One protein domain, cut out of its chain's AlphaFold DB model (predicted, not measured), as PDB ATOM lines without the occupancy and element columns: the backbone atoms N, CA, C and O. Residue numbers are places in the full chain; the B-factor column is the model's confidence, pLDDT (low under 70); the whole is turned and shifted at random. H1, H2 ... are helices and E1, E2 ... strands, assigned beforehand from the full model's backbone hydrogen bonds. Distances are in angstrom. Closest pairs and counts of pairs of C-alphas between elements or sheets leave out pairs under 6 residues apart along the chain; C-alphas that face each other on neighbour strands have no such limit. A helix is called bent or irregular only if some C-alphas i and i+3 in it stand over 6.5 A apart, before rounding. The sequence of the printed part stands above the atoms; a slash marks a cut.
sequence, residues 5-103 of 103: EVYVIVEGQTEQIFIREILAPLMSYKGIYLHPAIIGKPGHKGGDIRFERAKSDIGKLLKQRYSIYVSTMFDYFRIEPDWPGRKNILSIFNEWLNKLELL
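AT A GLANCE: This is residues 5 to 103 of the 103 residues of an uncharacterized protein of Candidatus Magnetomorum sp. HK-1 (UniProt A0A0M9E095). A small, strongly twisted sheet of three parallel strands has one helix packed on each face, H1 on one and H2 on the other, and a long arm leads away from this three-layer body. The arm is the end of the chain: residues 90 to 103, of which 90 to 101 belong to H3, stick out free and make much of the length. The printed part has 99 residues, with three named helices and three named strands in the order E1, H1, E2, H2, E3, H3; the sheet has the order E2, E1, E3, and the class is mixed, helices and strands. The whole is loose, with a radius of gyration of the C-alphas of 16.2 A, and it is elongated, spanning 50 by 32 by 25 A.

HOW THE PARTS SIT: The inner strand of the sheet is E1, residues 5 to 10. Its neighbour E2, residues 32 to 38, is an edge strand parallel to it, with 29 degrees between their directions; N 8 and O 35 are within hydrogen-bond range at 2.9 A, and N 35 and O 6 at 2.8 A. The other edge strand, E3, residues 68 to 73, is also parallel to E1, at 27 degrees, with N 7 and O 69 at 2.9 A and N 71 and O 7 at 2.8 A. H1, residues 13 to 28, is on the sheet at a height of 8.5 A, over E2 and E1, and runs along the strands, at 18 degrees to E1 on the local plane. Its closest C-alphas to E2 are those of Ala 24 and Leu 34, 5.1 A apart. H1 has a kink of 31 degrees near residue 22 and is irregular, but only just: C-alphas 21 and 24 are 6.6 A apart. E1, H1 and E2 form a strand-helix-strand unit, two parallel neighbour strands with a helix between them in the chain, and its crossover is right-handed. H2, residues 51 to 64, is on the opposite face from H1, at a height of 9.5 A, and runs along the strands, at 26 degrees to E1 on the local plane. It lies over E1 and only just over E3, on which 3 of its C-alphas fall; the closest C-alphas of H2 and E3 are those of Ile 58 and Val 70, 6.8 A apart. E2, H2 and E3 form a split unit, with E1 between the two strands in the sheet, and its crossover is right-handed too. H3, residues 86 to 101, is not on the sheet, and it is apart from H1 and from H2. In H2 each O i to N i+4 pair is within hydrogen-bond range, against 9 of 12 in H1 and 11 of 12 in H3.

IN THESE COORDINATES: E1 begins at C-alpha 5, at (191.242, 295.163, 211.980), and is 16.0 A long. H1 measures 21.0 A and E2 19.4 A from first to last C-alpha. H2 is 20.1 A long and begins at C-alpha 51, at (179.088, 314.441, 212.297). E3 measures 16.6 A. H3 is 23.2 A long and ends at C-alpha 101, at (148.040, 303.143, 217.275).

THE WHOLE: The two C-alphas farthest apart are those of Gln 64 and Leu 103, at 53.4 A. Without residues 90 to 103 the body has 85 residues and spans 37 by 31 by 27 A. The printed part has no cut and ends at residue 103, the chain's last residue. The links from E2 to H2 and from E3 to H3 are long, with 12 residues each. The mean pLDDT of the printed part is 86.4; residues 41 to 47 and 101 to 103 are under 70.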
ATOM      1  N   GLU A   5     191.081 294.089 211.002       96.81
ATOM      2  CA  GLU A   5     191.242 295.163 211.980       96.81
ATOM      3  C   GLU A   5     190.087 296.162 211.852       96.81
ATOM      4  O   GLU A   5     189.894 296.761 210.790       96.81
ATOM      5  N   VAL A   6     189.318 296.359 212.925       97.62
ATOM      6  CA  VAL A   6     188.175 297.281 212.942       97.62
ATOM      7  C   VAL A   6     188.348 298.298 214.060       97.62
ATOM      8  O   VAL A   6     188.336 297.961 215.242       97.62
ATOM      9  N   TYR A   7     188.450 299.569 213.696       97.44
ATOM     10  CA  TYR A   7     188.427 300.666 214.656       97.44
ATOM     11  C   TYR A   7     186.990 301.108 214.891       97.44
ATOM     12  O   TYR A   7     186.288 301.449 213.942       97.44
ATOM     13  N   VAL A   8     186.549 301.107 216.147       97.44
ATOM     14  CA  VAL A   8     185.182 301.499 216.499       97.44
ATOM     15  C   VAL A   8     185.213 302.831 217.229       97.44
ATOM     16  O   VAL A   8     185.719 302.922 218.345       97.44
ATOM     17  N   ILE A   9     184.684 303.877 216.600       94.69
ATOM     18  CA  ILE A   9     184.586 305.195 217.226       94.69
ATOM     19  C   ILE A   9     183.346 305.219 218.120       94.69
ATOM     20  O   ILE A   9     182.250 304.883 217.669       94.69
ATOM     21  N   VAL A  10     183.516 305.614 219.378       93.88
ATOM     22  CA  VAL A  10     182.461 305.611 220.397       93.88
ATOM     23  C   VAL A  10     182.267 306.978 221.043       93.88
ATOM     24  O   VAL A  10     183.152 307.830 220.987       93.88
ATOM     25  N   GLU A  11     181.107 307.198 221.660       90.06
ATOM     26  CA  GLU A  11     180.784 308.457 222.343       90.06
ATOM     27  C   GLU A  11     181.607 308.664 223.619       90.06
ATOM     28  O   GLU A  11     182.135 309.757 223.846       90.06
ATOM     29  N   GLY A  12     181.700 307.632 224.458       90.00
ATOM     30  CA  GLY A  12     182.221 307.757 225.808       90.00
ATOM     31  C   GLY A  12     182.918 306.507 226.331       90.00
ATOM     32  O   GLY A  12     183.211 305.546 225.617       90.00
ATOM     33  N   GLN A  13     183.250 306.565 227.620       91.38
ATOM     34  CA  GLN A  13     184.016 305.520 228.298       91.38
ATOM     35  C   GLN A  13     183.212 304.231 228.469       91.38
ATOM     36  O   GLN A  13     183.787 303.150 228.370       91.38
ATOM     37  N   THR A  14     181.902 304.326 228.695       92.62
ATOM     38  CA  THR A  14     181.036 303.155 228.876       92.62
ATOM     39  C   THR A  14     181.052 302.270 227.632       92.62
ATOM     40  O   THR A  14     181.332 301.078 227.727       92.62
ATOM     41  N   GLU A  15     180.841 302.854 226.454       94.25
ATOM     42  CA  GLU A  15     180.852 302.144 225.173       94.25
ATOM     43  C   GLU A  15     182.257 301.622 224.849       94.25
ATOM     44  O   GLU A  15     182.410 300.499 224.365       94.25
ATOM     45  N   GLN A  16     183.299 302.401 225.163       95.25
ATOM     46  CA  GLN A  16     184.686 301.973 224.984       95.25
ATOM     47  C   GLN A  16     184.990 300.704 225.791       95.25
ATOM     48  O   GLN A  16     185.577 299.760 225.260       95.25
ATOM     49  N   ILE A  17     184.596 300.687 227.067       96.81
ATOM     50  CA  ILE A  17     184.775 299.545 227.969       96.81
ATOM     51  C   ILE A  17     183.941 298.363 227.480       96.81
ATOM     52  O   ILE A  17     184.468 297.261 227.391       96.81
ATOM     53  N   PHE A  18     182.682 298.583 227.092       97.75
ATOM     54  CA  PHE A  18     181.836 297.525 226.542       97.75
ATOM     55  C   PHE A  18     182.491 296.839 225.335       97.75
ATOM     56  O   PHE A  18     182.583 295.612 225.291       97.75
ATOM     57  N   ILE A  19     183.011 297.611 224.378       98.12
ATOM     58  CA  ILE A  19     183.687 297.026 223.217       98.12
ATOM     59  C   ILE A  19     184.950 296.283 223.644       98.12
ATOM     60  O   ILE A  19     185.162 295.162 223.192       98.12
ATOM     61  N   ARG A  20     185.784 296.882 224.499       98.00
ATOM     62  CA  ARG A  20     187.075 296.303 224.887       98.00
ATOM     63  C   ARG A  20     186.925 295.014 225.693       98.00
ATOM     64  O   ARG A  20     187.619 294.048 225.405       98.00
ATOM     65  N   GLU A  21     186.044 295.011 226.688       98.19
ATOM     66  CA  GLU A  21     185.927 293.916 227.658       98.19
ATOM     67  C   GLU A  21     184.954 292.823 227.206       98.19
ATOM     68  O   GLU A  21     185.104 291.672 227.603       98.19
ATOM     69  N   ILE A  22     183.955 293.160 226.379       98.00
ATOM     70  CA  ILE A  22     182.890 292.222 225.996       98.00
ATOM     71  C   ILE A  22     182.966 291.873 224.514       98.00
ATOM     72  O   ILE A  22     183.106 290.703 224.152       98.00
ATOM     73  N   LEU A  23     182.879 292.868 223.628       97.81
ATOM     74  CA  LEU A  23     182.704 292.593 222.201       97.81
ATOM     75  C   LEU A  23     183.999 292.123 221.519       97.81
ATOM     76  O   LEU A  23     183.964 291.196 220.712       97.81
ATOM     77  N   ALA A  24     185.142 292.731 221.840       98.12
ATOM     78  CA  ALA A  24     186.426 292.407 221.226       98.12
ATOM     79  C   ALA A  24     186.851 290.947 221.486       98.12
ATOM     80  O   ALA A  24     187.191 290.270 220.511       98.12
ATOM     81  N   PRO A  25     186.755 290.396 222.719       97.50
ATOM     82  CA  PRO A  25     187.019 288.978 222.956       97.50
ATOM     83  C   PRO A  25     186.130 288.058 222.116       97.50
ATOM     84  O   PRO A  25     186.635 287.134 221.482       97.50
ATOM     85  N   LEU A  26     184.824 288.338 222.038       97.12
ATOM     86  CA  LEU A  26     183.869 287.525 221.277       97.12
ATOM     87  C   LEU A  26     184.165 287.531 219.770       97.12
ATOM     88  O   LEU A  26     184.059 286.499 219.106       97.12
ATOM     89  N   MET A  27     184.556 288.684 219.229       97.00
ATOM     90  CA  MET A  27     184.844 288.853 217.803       97.00
ATOM     91  C   MET A  27     186.216 288.306 217.400       97.00
ATOM     92  O   MET A  27     186.380 287.849 216.265       97.00
ATOM     93  N   SER A  28     187.169 288.257 218.334       96.06
ATOM     94  CA  SER A  28     188.521 287.747 218.076       96.06
ATOM     95  C   SER A  28     188.523 286.289 217.596       96.06
ATOM     96  O   SER A  28     189.275 285.944 216.685       96.06
ATOM     97  N   TYR A  29     187.598 285.457 218.099       94.81
ATOM     98  CA  TYR A  29     187.412 284.069 217.652       94.81
ATOM     99  C   TYR A  29     186.999 283.950 216.179       94.81
ATOM    100  O   TYR A  29     187.150 282.890 215.575       94.81
ATOM    101  N   LYS A  30     186.481 285.031 215.587       95.12
ATOM    102  CA  LYS A  30     186.120 285.121 214.166       95.12
ATOM    103  C   LYS A  30     187.216 285.795 213.325       95.12
ATOM    104  O   LYS A  30     186.976 286.087 212.158       95.12
ATOM    105  N   GLY A  31     188.394 286.063 213.898       96.19
ATOM    106  CA  GLY A  31     189.483 286.787 213.232       96.19
ATOM    107  C   GLY A  31     189.214 288.286 213.057       96.19
ATOM    108  O   GLY A  31     189.820 288.912 212.187       96.19
ATOM    109  N   ILE A  32     188.294 288.854 213.847       97.12
ATOM    110  CA  ILE A  32     187.925 290.273 213.818       97.12
ATOM    111  C   ILE A  32     188.415 290.931 215.109       97.12
ATOM    112  O   ILE A  32     187.955 290.601 216.201       97.12
ATOM    113  N   TYR A  33     189.328 291.887 214.978       97.38
ATOM    114  CA  TYR A  33     189.982 292.563 216.093       97.38
ATOM    115  C   TYR A  33     189.443 293.985 216.217       97.38
ATOM    116  O   TYR A  33     189.592 294.802 215.307       97.38
ATOM    117  N   LEU A  34     188.763 294.259 217.332       98.19
ATOM    118  CA  LEU A  34     188.105 295.542 217.570       98.19
ATOM    119  C   LEU A  34     188.978 296.470 218.414       98.19
ATOM    120  O   LEU A  34     189.437 296.093 219.491       98.19
ATOM    121  N   HIS A  35     189.112 297.716 217.961       97.00
ATOM    122  CA  HIS A  35     189.890 298.766 218.619       97.00
ATOM    123  C   HIS A  35     188.999 299.976 218.915       97.00
ATOM    124  O   HIS A  35     188.767 300.792 218.017       97.00
ATOM    125  N   PRO A  36     188.462 300.111 220.139       96.38
ATOM    126  CA  PRO A  36     187.569 301.215 220.451       96.38
ATOM    127  C   PRO A  36     188.329 302.522 220.715       96.38
ATOM    128  O   PRO A  36     189.310 302.551 221.463       96.38
ATOM    129  N   ALA A  37     187.832 303.626 220.157       92.94
ATOM    130  CA  ALA A  37     188.370 304.971 220.345       92.94
ATOM    131  C   ALA A  37     187.244 305.968 220.647       92.94
ATOM    132  O   ALA A  37     186.261 306.032 219.918       92.94
ATOM    133  N   ILE A  38     187.387 306.761 221.709       91.56
ATOM    134  CA  ILE A  38     186.420 307.822 222.027       91.56
ATOM    135  C   ILE A  38     186.553 308.952 220.998       91.56
ATOM    136  O   ILE A  38     187.668 309.355 220.666       91.56
ATOM    137  N   ILE A  39     185.423 309.466 220.511       90.31
ATOM    138  CA  ILE A  39     185.363 310.574 219.555       90.31
ATOM    139  C   ILE A  39     186.030 311.847 220.100       90.31
ATOM    140  O   ILE A  39     185.760 312.328 221.203       90.31
ATOM    141  N   GLY A  40     186.856 312.479 219.275       84.44
ATOM    142  CA  GLY A  40     187.621 313.666 219.614       84.44
ATOM    143  C   GLY A  40     188.934 313.357 220.335       84.44
ATOM    144  O   GLY A  40     189.571 312.325 220.140       84.44
ATOM    145  N   LYS A  41     189.407 314.327 221.124       68.81
ATOM    146  CA  LYS A  41     190.691 314.222 221.825       68.81
ATOM    147  C   LYS A  41     190.519 313.503 223.172       68.81
ATOM    148  O   LYS A  41     189.566 313.816 223.891       68.81
ATOM    149  N   PRO A  42     191.468 312.631 223.563       61.59
ATOM    150  CA  PRO A  42     191.501 312.043 224.900       61.59
ATOM    151  C   PRO A  42     191.402 313.124 225.986       61.59
ATOM    152  O   PRO A  42     192.134 314.112 225.937       61.59
ATOM    153  N   GLY A  43     190.489 312.957 226.945       58.81
ATOM    154  CA  GLY A  43     190.289 313.891 228.063       58.81
ATOM    155  C   GLY A  43     189.178 314.933 227.877       58.81
ATOM    156  O   GLY A  43     188.812 315.594 228.847       58.81
ATOM    157  N   HIS A  44     188.582 315.060 226.688       58.44
ATOM    158  CA  HIS A  44     187.349 315.833 226.521       58.44
ATOM    159  C   HIS A  44     186.132 314.957 226.840       58.44
ATOM    160  O   HIS A  44     186.062 313.808 226.410       58.44
ATOM    161  N   LYS A  45     185.175 315.492 227.612       55.84
ATOM    162  CA  LYS A  45     183.943 314.772 227.968       55.84
ATOM    163  C   LYS A  45     183.164 314.400 226.698       55.84
ATOM    164  O   LYS A  45     182.928 315.260 225.847       55.84
ATOM    165  N   GLY A  46     182.790 313.123 226.594       57.94
ATOM    166  CA  GLY A  46     181.803 312.637 225.626       57.94
ATOM    167  C   GLY A  46     180.441 313.297 225.865       57.94
ATOM    168  O   GLY A  46     180.155 313.729 226.984       57.94
ATOM    169  N   GLY A  47     179.651 313.437 224.801       64.81
ATOM    170  CA  GLY A  47     178.302 314.019 224.844       64.81
ATOM    171  C   GLY A  47     177.964 314.939 223.667       64.81
ATOM    172  O   GLY A  47     176.797 315.119 223.346       64.81
ATOM    173  N   ASP A  48     178.968 315.501 222.988       74.25
ATOM    174  CA  ASP A  48     178.781 316.324 221.781       74.25
ATOM    175  C   ASP A  48     179.197 315.526 220.531       74.25
ATOM    176  O   ASP A  48     180.319 315.651 220.024       74.25
ATOM    177  N   ILE A  49     178.306 314.635 220.081       81.00
ATOM    178  CA  ILE A  49     178.515 313.793 218.896       81.00
ATOM    179  C   ILE A  49     178.093 314.560 217.642       81.00
ATOM    180  O   ILE A  49     176.958 314.454 217.181       81.00
ATOM    181  N   ARG A  50     179.042 315.295 217.061       86.56
ATOM    182  CA  ARG A  50     178.844 315.963 215.770       86.56
ATOM    183  C   ARG A  50     179.358 315.131 214.618       86.56
ATOM    184  O   ARG A  50     180.438 314.535 214.721       86.56
ATOM    185  N   PHE A  51     178.654 315.169 213.491       89.50
ATOM    186  CA  PHE A  51     179.088 314.441 212.297       89.50
ATOM    187  C   PHE A  51     180.491 314.870 211.845       89.50
ATOM    188  O   PHE A  51     181.338 314.024 211.564       89.50
ATOM    189  N   GLU A  52     180.791 316.170 211.867       89.88
ATOM    190  CA  GLU A  52     182.106 316.682 211.462       89.88
ATOM    191  C   GLU A  52     183.250 316.179 212.357       89.88
ATOM    192  O   GLU A  52     184.354 315.913 211.873       89.88
ATOM    193  N   ARG A  53     182.990 315.961 213.654       89.19
ATOM    194  CA  ARG A  53     183.979 315.367 214.568       89.19
ATOM    195  C   ARG A  53     184.246 313.911 214.198       89.19
ATOM    196  O   ARG A  53     185.408 313.528 214.061       89.19
ATOM    197  N   ALA A  54     183.186 313.135 213.970       91.12
ATOM    198  CA  ALA A  54     183.305 311.740 213.559       91.12
ATOM    199  C   ALA A  54     184.045 311.633 212.220       91.12
ATOM    200  O   ALA A  54     185.029 310.908 212.114       91.12
ATOM    201  N   LYS A  55     183.653 312.432 211.223       93.12
ATOM    202  CA  LYS A  55     184.296 312.499 209.905       93.12
ATOM    203  C   LYS A  55     185.785 312.837 209.996       93.12
ATOM    204  O   LYS A  55     186.596 312.198 209.326       93.12
ATOM    205  N   SER A  56     186.156 313.804 210.838       92.94
ATOM    206  CA  SER A  56     187.559 314.138 211.105       92.94
ATOM    207  C   SER A  56     188.335 312.925 211.626       92.94
ATOM    208  O   SER A  56     189.417 312.622 211.121       92.94
ATOM    209  N   ASP A  57     187.804 312.222 212.625       92.25
ATOM    210  CA  ASP A  57     188.523 311.122 213.271       92.25
ATOM    211  C   ASP A  57     188.573 309.861 212.403       92.25
ATOM    212  O   ASP A  57     189.639 309.254 212.289       92.25
ATOM    213  N   ILE A  58     187.489 309.545 211.686       94.31
ATOM    214  CA  ILE A  58     187.475 308.528 210.622       94.31
ATOM    215  C   ILE A  58     188.573 308.847 209.601       94.31
ATOM    216  O   ILE A  58     189.397 307.993 209.279       94.31
ATOM    217  N   GLY A  59     188.637 310.096 209.131       95.06
ATOM    218  CA  GLY A  59     189.644 310.536 208.170       95.06
ATOM    219  C   GLY A  59     191.078 310.395 208.687       95.06
ATOM    220  O   GLY A  59     191.963 310.006 207.927       95.06
ATOM    221  N   LYS A  60     191.332 310.679 209.971       93.19
ATOM    222  CA  LYS A  60     192.657 310.473 210.585       93.19
ATOM    223  C   LYS A  60     193.026 308.993 210.649       93.19
ATOM    224  O   LYS A  60     194.144 308.650 210.276       93.19
ATOM    225  N   LEU A  61     192.101 308.131 211.079       94.06
ATOM    226  CA  LEU A  61     192.328 306.686 211.169       94.06
ATOM    227  C   LEU A  61     192.681 306.094 209.801       94.06
ATOM    228  O   LEU A  61     193.704 305.423 209.670       94.06
ATOM    229  N   LEU A  62     191.886 306.418 208.779       94.81
ATOM    230  CA  LEU A  62     192.090 305.928 207.414       94.81
ATOM    231  C   LEU A  62     193.387 306.448 206.773       94.81
ATOM    232  O   LEU A  62     193.967 305.770 205.934       94.81
ATOM    233  N   LYS A  63     193.868 307.634 207.166       94.44
ATOM    234  CA  LYS A  63     195.160 308.170 206.696       94.44
ATOM    235  C   LYS A  63     196.367 307.517 207.369       94.44
ATOM    236  O   LYS A  63     197.434 307.468 206.771       94.44
ATOM    237  N   GLN A  64     196.230 307.082 208.621       91.25
ATOM    238  CA  GLN A  64     197.345 306.548 209.410       91.25
ATOM    239  C   GLN A  64     197.562 305.046 209.216       91.25
ATOM    240  O   GLN A  64     198.645 304.548 209.520       91.25
ATOM    241  N   ARG A  65     196.539 304.308 208.775       88.19
ATOM    242  CA  ARG A  65     196.551 302.844 208.755       88.19
ATOM    243  C   ARG A  65     196.027 302.321 207.428       88.19
ATOM    244  O   ARG A  65     194.944 302.692 206.989       88.19
ATOM    245  N   TYR A  66     196.783 301.409 206.832       85.69
ATOM    246  CA  TYR A  66     196.354 300.674 205.650       85.69
ATOM    247  C   TYR A  66     195.572 299.425 206.069       85.69
ATOM    248  O   TYR A  66     195.893 298.806 207.081       85.69
ATOM    249  N   SER A  67     194.570 299.038 205.272       90.88
ATOM    250  CA  SER A  67     193.807 297.791 205.447       90.88
ATOM    251  C   SER A  67     193.031 297.671 206.772       90.88
ATOM    252  O   SER A  67     192.977 296.598 207.371       90.88
ATOM    253  N   ILE A  68     192.402 298.765 207.212       95.00
ATOM    254  CA  ILE A  68     191.487 298.764 208.361       95.00
ATOM    255  C   ILE A  68     190.046 299.022 207.922       95.00
ATOM    256  O   ILE A  68     189.798 299.681 206.912       95.00
ATOM    257  N   TYR A  69     189.103 298.576 208.741       97.00
ATOM    258  CA  TYR A  69     187.718 299.025 208.700       97.00
ATOM    259  C   TYR A  69     187.473 300.022 209.826       97.00
ATOM    260  O   TYR A  69     188.110 299.970 210.881       97.00
ATOM    261  N   VAL A  70     186.524 300.926 209.609       96.50
ATOM    262  CA  VAL A  70     186.059 301.851 210.639       96.50
ATOM    263  C   VAL A  70     184.566 301.644 210.833       96.50
ATOM    264  O   VAL A  70     183.813 301.574 209.865       96.50
ATOM    265  N   SER A  71     184.157 301.532 212.089       96.12
ATOM    266  CA  SER A  71     182.768 301.445 212.520       96.12
ATOM    267  C   SER A  71     182.499 302.488 213.604       96.12
ATOM    268  O   SER A  71     183.419 303.136 214.114       96.12
ATOM    269  N   THR A  72     181.236 302.667 213.963       93.75
ATOM    270  CA  THR A  72     180.797 303.625 214.980       93.75
ATOM    271  C   THR A  72     179.794 302.980 215.923       93.75
ATOM    272  O   THR A  72     178.941 302.217 215.474       93.75
ATOM    273  N   MET A  73     179.844 303.334 217.204       93.81
ATOM    274  CA  MET A  73     178.824 302.987 218.194       93.81
ATOM    275  C   MET A  73     178.455 304.256 218.970       93.81
ATOM    276  O   MET A  73     179.137 304.648 219.915       93.81
ATOM    277  N   PHE A  74     177.397 304.921 218.506       90.62
ATOM    278  CA  PHE A  74     176.867 306.168 219.061       90.62
ATOM    279  C   PHE A  74     175.421 305.970 219.512       90.62
ATOM    280  O   PHE A  74     174.696 305.173 218.910       90.62
ATOM    281  N   ASP A  75     174.984 306.723 220.523       86.12
ATOM    282  CA  ASP A  75     173.570 306.779 220.890       86.12
ATOM    283  C   ASP A  75     172.762 307.448 219.766       86.12
ATOM    284  O   ASP A  75     172.818 308.660 219.546       86.12
ATOM    285  N   TYR A  76     171.981 306.634 219.056       84.19
ATOM    286  CA  TYR A  76     171.154 307.058 217.931       84.19
ATOM    287  C   TYR A  76     170.156 308.176 218.285       84.19
ATOM    288  O   TYR A  76     169.841 309.020 217.442       84.19
ATOM    289  N   PHE A  77     169.647 308.219 219.517       81.88
ATOM    290  CA  PHE A  77     168.683 309.246 219.913       81.88
ATOM    291  C   PHE A  77     169.358 310.578 220.252       81.88
ATOM    292  O   PHE A  77     168.701 311.621 220.186       81.88
ATOM    293  N   ARG A  78     170.664 310.563 220.540       81.44
ATOM    294  CA  ARG A  78     171.444 311.739 220.955       81.44
ATOM    295  C   ARG A  78     172.377 312.314 219.892       81.44
ATOM    296  O   ARG A  78     172.920 313.391 220.118       81.44
ATOM    297  N   ILE A  79     172.545 311.667 218.737       86.69
ATOM    298  CA  ILE A  79     173.243 312.292 217.595       86.69
ATOM    299  C   ILE A  79     172.518 313.569 217.131       86.69
ATOM    300  O   ILE A  79     171.359 313.800 217.480       86.69
ATOM    301  N   GLU A  80     173.167 314.409 216.324       85.75
ATOM    302  CA  GLU A  80     172.562 315.650 215.813       85.75
ATOM    303  C   GLU A  80     171.429 315.394 214.786       85.75
ATOM    304  O   GLU A  80     171.404 314.353 214.119       85.75
ATOM    305  N   PRO A  81     170.412 316.274 214.668       81.94
ATOM    306  CA  PRO A  81     169.282 316.086 213.738       81.94
ATOM    307  C   PRO A  81     169.666 316.019 212.257       81.94
ATOM    308  O   PRO A  81     168.962 315.402 211.456       81.94
ATOM    309  N   ASP A  82     170.769 316.661 211.894       83.75
ATOM    310  CA  ASP A  82     171.341 316.728 210.552       83.75
ATOM    311  C   ASP A  82     172.363 315.616 210.272       83.75
ATOM    312  O   ASP A  82     172.926 315.572 209.178       83.75
ATOM    313  N   TRP A  83     172.553 314.674 211.206       88.44
ATOM    314  CA  TRP A  83     173.389 313.502 210.977       88.44
ATOM    315  C   TRP A  83     172.968 312.774 209.683       88.44
ATOM    316  O   TRP A  83     171.791 312.403 209.540       88.44
ATOM    317  N   PRO A  84     173.898 312.527 208.739       87.00
ATOM    318  CA  PRO A  84     173.569 311.896 207.467       87.00
ATOM    319  C   PRO A  84     172.859 310.551 207.653       87.00
ATOM    320  O   PRO A  84     173.354 309.654 208.330       87.00
ATOM    321  N   GLY A  85     171.675 310.412 207.054       82.69
ATOM    322  CA  GLY A  85     170.862 309.192 207.130       82.69
ATOM    323  C   GLY A  85     169.930 309.085 208.346       82.69
ATOM    324  O   GLY A  85     169.059 308.219 208.340       82.69
ATOM    325  N   ARG A  86     170.010 309.980 209.347       83.12
ATOM    326  CA  ARG A  86     169.120 309.934 210.528       83.12
ATOM    327  C   ARG A  86     167.642 310.091 210.169       83.12
ATOM    328  O   ARG A  86     166.796 309.346 210.658       83.12
ATOM    329  N   LYS A  87     167.320 311.035 209.279       78.81
ATOM    330  CA  LYS A  87     165.933 311.299 208.847       78.81
ATOM    331  C   LYS A  87     165.269 310.069 208.216       78.81
ATOM    332  O   LYS A  87     164.073 309.867 208.399       78.81
ATOM    333  N   ASN A  88     166.045 309.224 207.539       76.69
ATOM    334  CA  ASN A  88     165.530 308.028 206.874       76.69
ATOM    335  C   ASN A  88     165.055 306.975 207.888       76.69
ATOM    336  O   ASN A  88     164.072 306.286 207.640       76.69
ATOM    337  N   ILE A  89     165.709 306.880 209.049       70.50
ATOM    338  CA  ILE A  89     165.354 305.916 210.099       70.50
ATOM    339  C   ILE A  89     164.098 306.366 210.863       70.50
ATOM    340  O   ILE A  89     163.241 305.542 211.173       70.50
ATOM    341  N   LEU A  90     163.935 307.672 211.114       70.44
ATOM    342  CA  LEU A  90     162.727 308.210 211.757       70.44
ATOM    343  C   LEU A  90     161.457 307.934 210.940       70.44
ATOM    344  O   LEU A  90     160.411 307.651 211.517       70.44
ATOM    345  N   SER A  91     161.556 307.954 209.609       71.88
ATOM    346  CA  SER A  91     160.440 307.592 208.725       71.88
ATOM    347  C   SER A  91     159.937 306.170 208.989       71.88
ATOM    348  O   SER A  91     158.732 305.953 209.070       71.88
ATOM    349  N   ILE A  92     160.853 305.212 209.160       74.50
ATOM    350  CA  ILE A  92     160.519 303.808 209.437       74.50
ATOM    351  C   ILE A  92     159.891 303.679 210.827       74.50
ATOM    352  O   ILE A  92     158.887 302.994 210.995       74.50
ATOM    353  N   PHE A  93     160.461 304.355 211.827       73.06
ATOM    354  CA  PHE A  93     159.969 304.276 213.203       73.06
ATOM    355  C   PHE A  93     158.541 304.830 213.336       73.06
ATOM    356  O   PHE A  93     157.700 304.218 213.989       73.06
ATOM    357  N   ASN A  94     158.242 305.936 212.650       74.81
ATOM    358  CA  ASN A  94     156.898 306.517 212.618       74.81
ATOM    359  C   ASN A  94     155.893 305.616 211.888       74.81
ATOM    360  O   ASN A  94     154.750 305.509 212.318       74.81
ATOM    361  N   GLU A  95     156.305 304.928 210.818       76.44
ATOM    362  CA  GLU A  95     155.448 303.941 210.150       76.44
ATOM    363  C   GLU A  95     155.063 302.792 211.098       76.44
ATOM    364  O   GLU A  95     153.910 302.358 211.123       76.44
ATOM    365  N   TRP A  96     156.013 302.321 211.909       75.00
ATOM    366  CA  TRP A  96     155.774 301.294 212.923       75.00
ATOM    367  C   TRP A  96     154.878 301.778 214.068       75.00
ATOM    368  O   TRP A  96     153.973 301.049 214.466       75.00
ATOM    369  N   LEU A  97     155.086 302.998 214.573       73.69
ATOM    370  CA  LEU A  97     154.235 303.583 215.618       73.69
ATOM    371  C   LEU A  97     152.791 303.762 215.138       73.69
ATOM    372  O   LEU A  97     151.866 303.336 215.824       73.69
ATOM    373  N   ASN A  98     152.598 304.270 213.919       71.94
ATOM    374  CA  ASN A  98     151.265 304.417 213.328       71.94
ATOM    375  C   ASN A  98     150.543 303.068 213.163       71.94
ATOM    376  O   ASN A  98     149.326 303.001 213.296       71.94
ATOM    377  N   LYS A  99     151.274 301.975 212.893       74.56
ATOM    378  CA  LYS A  99     150.692 300.620 212.842       74.56
ATOM    379  C   LYS A  99     150.232 300.113 214.212       74.56
ATOM    380  O   LYS A  99     149.331 299.284 214.254       74.56
ATOM    381  N   LEU A 100     150.840 300.580 215.304       70.94
ATOM    382  CA  LEU A 100     150.482 300.191 216.671       70.94
ATOM    383  C   LEU A 100     149.319 301.015 217.239       70.94
ATOM    384  O   LEU A 100     148.537 300.467 218.000       70.94
ATOM    385  N   GLU A 101     149.174 302.288 216.857       68.75
ATOM    386  CA  GLU A 101     148.040 303.143 217.275       68.75
ATOM    387  C   GLU A 101     146.709 302.794 216.579       68.75
ATOM    388  O   GLU A 101     145.652 303.269 216.983       68.75
ATOM    389  N   LEU A 102     146.754 301.967 215.529       59.00
ATOM    390  CA  LEU A 102     145.581 301.454 214.810       59.00
ATOM    391  C   LEU A 102     145.063 300.105 215.361       59.00
ATOM    392  O   LEU A 102     144.167 299.518 214.749       59.00
ATOM    393  N   LEU A 103     145.619 299.616 216.480       51.06
ATOM    394  CA  LEU A 103     145.153 298.452 217.253       51.06
ATOM    395  C   LEU A 103     144.418 298.903 218.521       51.06
ATOM    396  O   LEU A 103     143.415 298.238 218.861       51.06
TER     397      LEU A 103